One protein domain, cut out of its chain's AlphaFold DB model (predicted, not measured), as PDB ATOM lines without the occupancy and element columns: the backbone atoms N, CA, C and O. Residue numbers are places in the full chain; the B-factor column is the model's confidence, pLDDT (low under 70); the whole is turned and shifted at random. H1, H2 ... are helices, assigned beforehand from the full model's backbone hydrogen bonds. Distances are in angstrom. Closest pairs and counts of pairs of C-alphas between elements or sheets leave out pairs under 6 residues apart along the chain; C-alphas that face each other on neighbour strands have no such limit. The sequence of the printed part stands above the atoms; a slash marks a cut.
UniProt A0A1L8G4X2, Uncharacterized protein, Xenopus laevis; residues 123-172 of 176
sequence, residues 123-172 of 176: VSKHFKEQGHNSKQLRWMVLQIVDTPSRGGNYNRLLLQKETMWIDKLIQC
ATOM      1  N   VAL A 123       4.409  12.106  25.658       58.72
ATOM      2  CA  VAL A 123       3.380  11.453  24.827       58.72
ATOM      3  C   VAL A 123       4.002  10.429  23.872       58.72
ATOM      4  O   VAL A 123       3.638   9.263  23.914       58.72
ATOM      5  N   SER A 124       5.006  10.806  23.074       58.72
ATOM      6  CA  SER A 124       5.621   9.871  22.113       58.72
ATOM      7  C   SER A 124       6.360   8.705  22.782       58.72
ATOM      8  O   SER A 124       6.296   7.578  22.296       58.72
ATOM      9  N   LYS A 125       7.037   8.964  23.909       64.00
ATOM     10  CA  LYS A 125       7.771   7.948  24.678       64.00
ATOM     11  C   LYS A 125       6.818   6.962  25.369       64.00
ATOM     12  O   LYS A 125       6.976   5.762  25.184       64.00
ATOM     13  N   HIS A 126       5.781   7.461  26.048       67.56
ATOM     14  CA  HIS A 126       4.738   6.636  26.671       67.56
ATOM     15  C   HIS A 126       3.993   5.773  25.647       67.56
ATOM     16  O   HIS A 126       3.817   4.581  25.868       67.56
ATOM     17  N   PHE A 127       3.615   6.342  24.495       64.81
ATOM     18  CA  PHE A 127       2.915   5.596  23.444       64.81
ATOM     19  C   PHE A 127       3.739   4.416  22.927       64.81
ATOM     20  O   PHE A 127       3.185   3.357  22.643       64.81
ATOM     21  N   LYS A 128       5.063   4.587  22.839       68.19
ATOM     22  CA  LYS A 128       5.978   3.528  22.416       68.19
ATOM     23  C   LYS A 128       6.181   2.466  23.502       68.19
ATOM     24  O   LYS A 128       6.224   1.289  23.173       68.19
ATOM     25  N   GLU A 129       6.300   2.870  24.766       73.56
ATOM     26  CA  GLU A 129       6.537   1.965  25.903       73.56
ATOM     27  C   GLU A 129       5.295   1.146  26.287       73.56
ATOM     28  O   GLU A 129       5.435   0.002  26.701       73.56
ATOM     29  N   GLN A 130       4.093   1.703  26.113       70.19
ATOM     30  CA  GLN A 130       2.818   1.066  26.478       70.19
ATOM     31  C   GLN A 130       2.033   0.519  25.270       70.19
ATOM     32  O   GLN A 130       0.897   0.077  25.407       70.19
ATOM     33  N   GLY A 131       2.622   0.545  24.067       73.19
ATOM     34  CA  GLY A 131       2.031  -0.060  22.865       73.19
ATOM     35  C   GLY A 131       0.756   0.622  22.348       73.19
ATOM     36  O   GLY A 131      -0.071  -0.023  21.704       73.19
ATOM     37  N   HIS A 132       0.572   1.918  22.616       71.00
ATOM     38  CA  HIS A 132      -0.615   2.658  22.183       71.00
ATOM     39  C   HIS A 132      -0.586   3.003  20.685       71.00
ATOM     40  O   HIS A 132       0.453   3.325  20.105       71.00
ATOM     41  N   ASN A 133      -1.758   2.984  20.046       70.75
ATOM     42  CA  ASN A 133      -1.926   3.293  18.624       70.75
ATOM     43  C   ASN A 133      -2.239   4.787  18.432       70.75
ATOM     44  O   ASN A 133      -3.103   5.337  19.110       70.75
ATOM     45  N   SER A 134      -1.610   5.447  17.453       60.88
ATOM     46  CA  SER A 134      -1.855   6.863  17.122       60.88
ATOM     47  C   SER A 134      -3.321   7.176  16.793       60.88
ATOM     48  O   SER A 134      -3.774   8.297  17.011       60.88
ATOM     49  N   LYS A 135      -4.101   6.180  16.345       63.59
ATOM     50  CA  LYS A 135      -5.555   6.300  16.134       63.59
ATOM     51  C   LYS A 135      -6.356   6.547  17.424       63.59
ATOM     52  O   LYS A 135      -7.489   7.009  17.326       63.59
ATOM     53  N   GLN A 136      -5.786   6.278  18.601       56.62
ATOM     54  CA  GLN A 136      -6.402   6.555  19.908       56.62
ATOM     55  C   GLN A 136      -6.334   8.045  20.290       56.62
ATOM     56  O   GLN A 136      -7.081   8.486  21.154       56.62
ATOM     57  N   LEU A 137      -5.515   8.853  19.602       57.94
ATOM     58  CA  LEU A 137      -5.422  10.310  19.789       57.94
ATOM     59  C   LEU A 137      -6.471  11.078  18.972       57.94
ATOM     60  O   LEU A 137      -6.212  12.165  18.451       57.94
ATOM     61  N   ARG A 138      -7.668  10.515  18.802       52.19
ATOM     62  CA  ARG A 138      -8.729  11.152  18.023       52.19
ATOM     63  C   ARG A 138      -9.525  12.084  18.936       52.19
ATOM     64  O   ARG A 138     -10.605  11.732  19.374       52.19
ATOM     65  N   TRP A 139      -8.918  13.234  19.231       51.16
ATOM     66  CA  TRP A 139      -9.491  14.450  19.830       51.16
ATOM     67  C   TRP A 139     -10.579  14.234  20.891       51.16
ATOM     68  O   TRP A 139     -11.746  14.013  20.579       51.16
ATOM     69  N   MET A 140     -10.212  14.409  22.160       57.69
ATOM     70  CA  MET A 140     -11.173  14.512  23.257       57.69
ATOM     71  C   MET A 140     -11.449  15.989  23.557       57.69
ATOM     72  O   MET A 140     -10.513  16.776  23.712       57.69
ATOM     73  N   VAL A 141     -12.723  16.384  23.629       62.41
ATOM     74  CA  VAL A 141     -13.098  17.755  24.008       62.41
ATOM     75  C   VAL A 141     -12.876  17.923  25.510       62.41
ATOM     76  O   VAL A 141     -13.608  17.354  26.311       62.41
ATOM     77  N   LEU A 142     -11.861  18.705  25.889       72.19
ATOM     78  CA  LEU A 142     -11.534  18.975  27.297       72.19
ATOM     79  C   LEU A 142     -12.496  19.984  27.936       72.19
ATOM     80  O   LEU A 142     -12.848  19.860  29.105       72.19
ATOM     81  N   GLN A 143     -12.897  21.004  27.176       77.62
ATOM     82  CA  GLN A 143     -13.779  22.069  27.640       77.62
ATOM     83  C   GLN A 143     -14.373  22.838  26.457       77.62
ATOM     84  O   GLN A 143     -13.667  23.142  25.495       77.62
ATOM     85  N   ILE A 144     -15.645  23.224  26.569       78.75
ATOM     86  CA  ILE A 144     -16.276  24.215  25.688       78.75
ATOM     87  C   ILE A 144     -15.982  25.610  26.258       78.75
ATOM     88  O   ILE A 144     -16.201  25.858  27.443       78.75
ATOM     89  N   VAL A 145     -15.413  26.501  25.441       81.38
ATOM     90  CA  VAL A 145     -15.016  27.854  25.863       81.38
ATOM     91  C   VAL A 145     -16.091  28.853  25.454       81.38
ATOM     92  O   VAL A 145     -16.281  29.090  24.261       81.38
ATOM     93  N   ASP A 146     -16.737  29.475  26.439       79.50
ATOM     94  CA  ASP A 146     -17.713  30.535  26.192       79.50
ATOM     95  C   ASP A 146     -17.035  31.782  25.618       79.50
ATOM     96  O   ASP A 146     -15.994  32.250  26.100       79.50
ATOM     97  N   THR A 147     -17.630  32.334  24.565       75.50
ATOM     98  CA  THR A 147     -17.121  33.527  23.900       75.50
ATOM     99  C   THR A 147     -17.625  34.790  24.606       75.50
ATOM    100  O   THR A 147     -18.813  34.912  24.905       75.50
ATOM    101  N   PRO A 148     -16.747  35.769  24.895       77.62
ATOM    102  CA  PRO A 148     -17.160  36.983  25.588       77.62
ATOM    103  C   PRO A 148     -18.075  37.840  24.705       77.62
ATOM    104  O   PRO A 148     -17.769  38.109  23.542       77.62
ATOM    105  N   SER A 149     -19.159  38.357  25.289       73.75
ATOM    106  CA  SER A 149     -20.233  39.078  24.586       73.75
ATOM    107  C   SER A 149     -19.782  40.361  23.873       73.75
ATOM    108  O   SER A 149     -20.462  40.840  22.973       73.75
ATOM    109  N   ARG A 150     -18.641  40.942  24.270       74.62
ATOM    110  CA  ARG A 150     -18.105  42.208  23.728       74.62
ATOM    111  C   ARG A 150     -17.016  42.023  22.665       74.62
ATOM    112  O   ARG A 150     -16.387  42.998  22.262       74.62
ATOM    113  N   GLY A 151     -16.806  40.791  22.200       67.69
ATOM    114  CA  GLY A 151     -15.770  40.466  21.225       67.69
ATOM    115  C   GLY A 151     -14.350  40.550  21.797       67.69
ATOM    116  O   GLY A 151     -14.097  41.075  22.880       67.69
ATOM    117  N   GLY A 152     -13.400  39.972  21.067       78.94
ATOM    118  CA  GLY A 152     -12.000  39.863  21.467       78.94
ATOM    119  C   GLY A 152     -11.220  38.986  20.492       78.94
ATOM    120  O   GLY A 152     -11.783  38.414  19.561       78.94
ATOM    121  N   ASN A 153      -9.904  38.871  20.681       80.56
ATOM    122  CA  ASN A 153      -9.093  37.983  19.848       80.56
ATOM    123  C   ASN A 153      -9.277  36.521  20.302       80.56
ATOM    124  O   ASN A 153      -8.628  36.083  21.253       80.56
ATOM    125  N   TYR A 154     -10.147  35.780  19.608       81.25
ATOM    126  CA  TYR A 154     -10.471  34.382  19.915       81.25
ATOM    127  C   TYR A 154      -9.256  33.462  19.919       81.25
ATOM    128  O   TYR A 154      -9.129  32.640  20.819       81.25
ATOM    129  N   ASN A 155      -8.321  33.645  18.984       81.75
ATOM    130  CA  ASN A 155      -7.112  32.824  18.933       81.75
ATOM    131  C   ASN A 155      -6.304  32.970  20.219       81.75
ATOM    132  O   ASN A 155      -5.820  31.983  20.756       81.75
ATOM    133  N   ARG A 156      -6.210  34.187  20.762       83.62
ATOM    134  CA  ARG A 156      -5.514  34.425  22.030       83.62
ATOM    135  C   ARG A 156      -6.235  33.775  23.215       83.62
ATOM    136  O   ARG A 156      -5.563  33.240  24.089       83.62
ATOM    137  N   LEU A 157      -7.568  33.815  23.237       84.38
ATOM    138  CA  LEU A 157      -8.379  33.178  24.280       84.38
ATOM    139  C   LEU A 157      -8.241  31.650  24.245       84.38
ATOM    140  O   LEU A 157      -8.002  31.030  25.280       84.38
ATOM    141  N   LEU A 158      -8.342  31.056  23.055       83.44
ATOM    142  CA  LEU A 158      -8.174  29.620  22.850       83.44
ATOM    143  C   LEU A 158      -6.759  29.176  23.226       83.44
ATOM    144  O   LEU A 158      -6.624  28.223  23.982       83.44
ATOM    145  N   LEU A 159      -5.726  29.922  22.821       83.88
ATOM    146  CA  LEU A 159      -4.335  29.614  23.172       83.88
ATOM    147  C   LEU A 159      -4.097  29.660  24.691       83.88
ATOM    148  O   LEU A 159      -3.363  28.843  25.242       83.88
ATOM    149  N   GLN A 160      -4.727  30.609  25.392       83.88
ATOM    150  CA  GLN A 160      -4.661  30.687  26.854       83.88
ATOM    151  C   GLN A 160      -5.342  29.486  27.516       83.88
ATOM    152  O   GLN A 160      -4.794  28.920  28.460       83.88
ATOM    153  N   LYS A 161      -6.514  29.076  27.017       84.19
ATOM    154  CA  LYS A 161      -7.236  27.900  27.522       84.19
ATOM    155  C   LYS A 161      -6.491  26.603  27.230       84.19
ATOM    156  O   LYS A 161      -6.403  25.759  28.113       84.19
ATOM    157  N   GLU A 162      -5.909  26.475  26.046       83.56
ATOM    158  CA  GLU A 162      -5.033  25.366  25.674       83.56
ATOM    159  C   GLU A 162      -3.831  25.282  26.621       83.56
ATOM    160  O   GLU A 162      -3.598  24.237  27.220       83.56
ATOM    161  N   THR A 163      -3.137  26.400  26.858       83.44
ATOM    162  CA  THR A 163      -1.987  26.453  27.781       83.44
ATOM    163  C   THR A 163      -2.382  26.057  29.208       83.44
ATOM    164  O   THR A 163      -1.671  25.297  29.858       83.44
ATOM    165  N   MET A 164      -3.538  26.529  29.686       85.19
ATOM    166  CA  MET A 164      -4.086  26.163  30.997       85.19
ATOM    167  C   MET A 164      -4.363  24.657  31.100       85.19
ATOM    168  O   MET A 164      -4.034  24.039  32.111       85.19
ATOM    169  N   TRP A 165      -4.970  24.055  30.074       80.56
ATOM    170  CA  TRP A 165      -5.259  22.620  30.063       80.56
ATOM    171  C   TRP A 165      -4.000  21.769  29.939       80.56
ATOM    172  O   TRP A 165      -3.909  20.748  30.613       80.56
ATOM    173  N   ILE A 166      -3.016  22.201  29.151       79.75
ATOM    174  CA  ILE A 166      -1.701  21.558  29.086       79.75
ATOM    175  C   ILE A 166      -1.064  21.531  30.481       79.75
ATOM    176  O   ILE A 166      -0.639  20.470  30.924       79.75
ATOM    177  N   ASP A 167      -1.063  22.652  31.206       78.88
ATOM    178  CA  ASP A 167      -0.517  22.726  32.568       78.88
ATOM    179  C   ASP A 167      -1.272  21.798  33.536       78.88
ATOM    180  O   ASP A 167      -0.672  20.979  34.230       78.88
ATOM    181  N   LYS A 168      -2.610  21.836  33.504       75.81
ATOM    182  CA  LYS A 168      -3.465  21.002  34.361       75.81
ATOM    183  C   LYS A 168      -3.286  19.501  34.106       75.81
ATOM    184  O   LYS A 168      -3.294  18.717  35.050       75.81
ATOM    185  N   LEU A 169      -3.123  19.100  32.845       73.62
ATOM    186  CA  LEU A 169      -2.890  17.704  32.461       73.62
ATOM    187  C   LEU A 169      -1.454  17.252  32.747       73.62
ATOM    188  O   LEU A 169      -1.238  16.080  33.025       73.62
ATOM    189  N   ILE A 170      -0.473  18.157  32.711       69.50
ATOM    190  CA  ILE A 170       0.914  17.851  33.091       69.50
ATOM    191  C   ILE A 170       1.051  17.700  34.614       69.50
ATOM    192  O   ILE A 170       1.817  16.851  35.072       69.50
ATOM    193  N   GLN A 171       0.315  18.495  35.397       67.06
ATOM    194  CA  GLN A 171       0.336  18.450  36.865       67.06
ATOM    195  C   GLN A 171      -0.427  17.257  37.462       67.06
ATOM    196  O   GLN A 171      -0.220  16.939  38.632       67.06
ATOM    197  N   CYS A 172      -1.276  16.579  36.687       55.06
ATOM    198  CA  CYS A 172      -1.980  15.372  37.111       55.06
ATOM    199  C   CYS A 172      -1.273  14.139  36.515       55.06
ATOM    200  O   CYS A 172      -1.448  13.860  35.327       55.06
TER     201      CYS A 172
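Overview. This is residues 123 to 172 of the 176 residues of an uncharacterized protein of Xenopus laevis (UniProt A0A1L8G4X2). A long, well-formed helix, H2, folds back from the far end of a long, drawn-out link, and a short helix, H1, sits at the other end of that link, away from H2. The whole is an open loop of chain rather than a packed body: residues 125 to 131, 135 to 141 and 166 to 172 stick out, with no core between the two helices. The printed part has 50 residues with two named helices, H1 then H2, and no named strand; its class is all helix. It is only just extended, close to loose, with a radius of gyration of the C-alphas of 14.9 A and spans of 47 by 23 by 14 A.

Along the chain. Find C-alpha 154 at (-10.471, 34.382, 19.915); from there H2, residues 154 to 171, runs 25.6 A to C-alpha 171 at (0.336, 18.450, 36.865). Then look at C-alpha 123 at (3.380, 11.453, 24.827), where H1, residues 123 to 129, begins; it measures 10.1 A from first to last C-alpha.

Arrangement. Start from H2 and look toward H1: the two are apart, with no C-alpha of the one within 8 A of the other. A long link of 24 residues, 130 to 153, joins them. In both H1 and H2 you will find every O i to N i+4 pair within hydrogen-bond range.

Size, cuts and confidence. The two C-alphas farthest apart are those of Glu 129 and Arg 150, at 47.2 A, while the first and last printed C-alphas, Val 123 and Cys 172, are 14.0 A apart. The printed part has no cut. In the B-factor column, the mean pLDDT of the printed part is 72.4; look for values under 70 at residues 123 to 128, 134 to 141, 151 and 170 to 172.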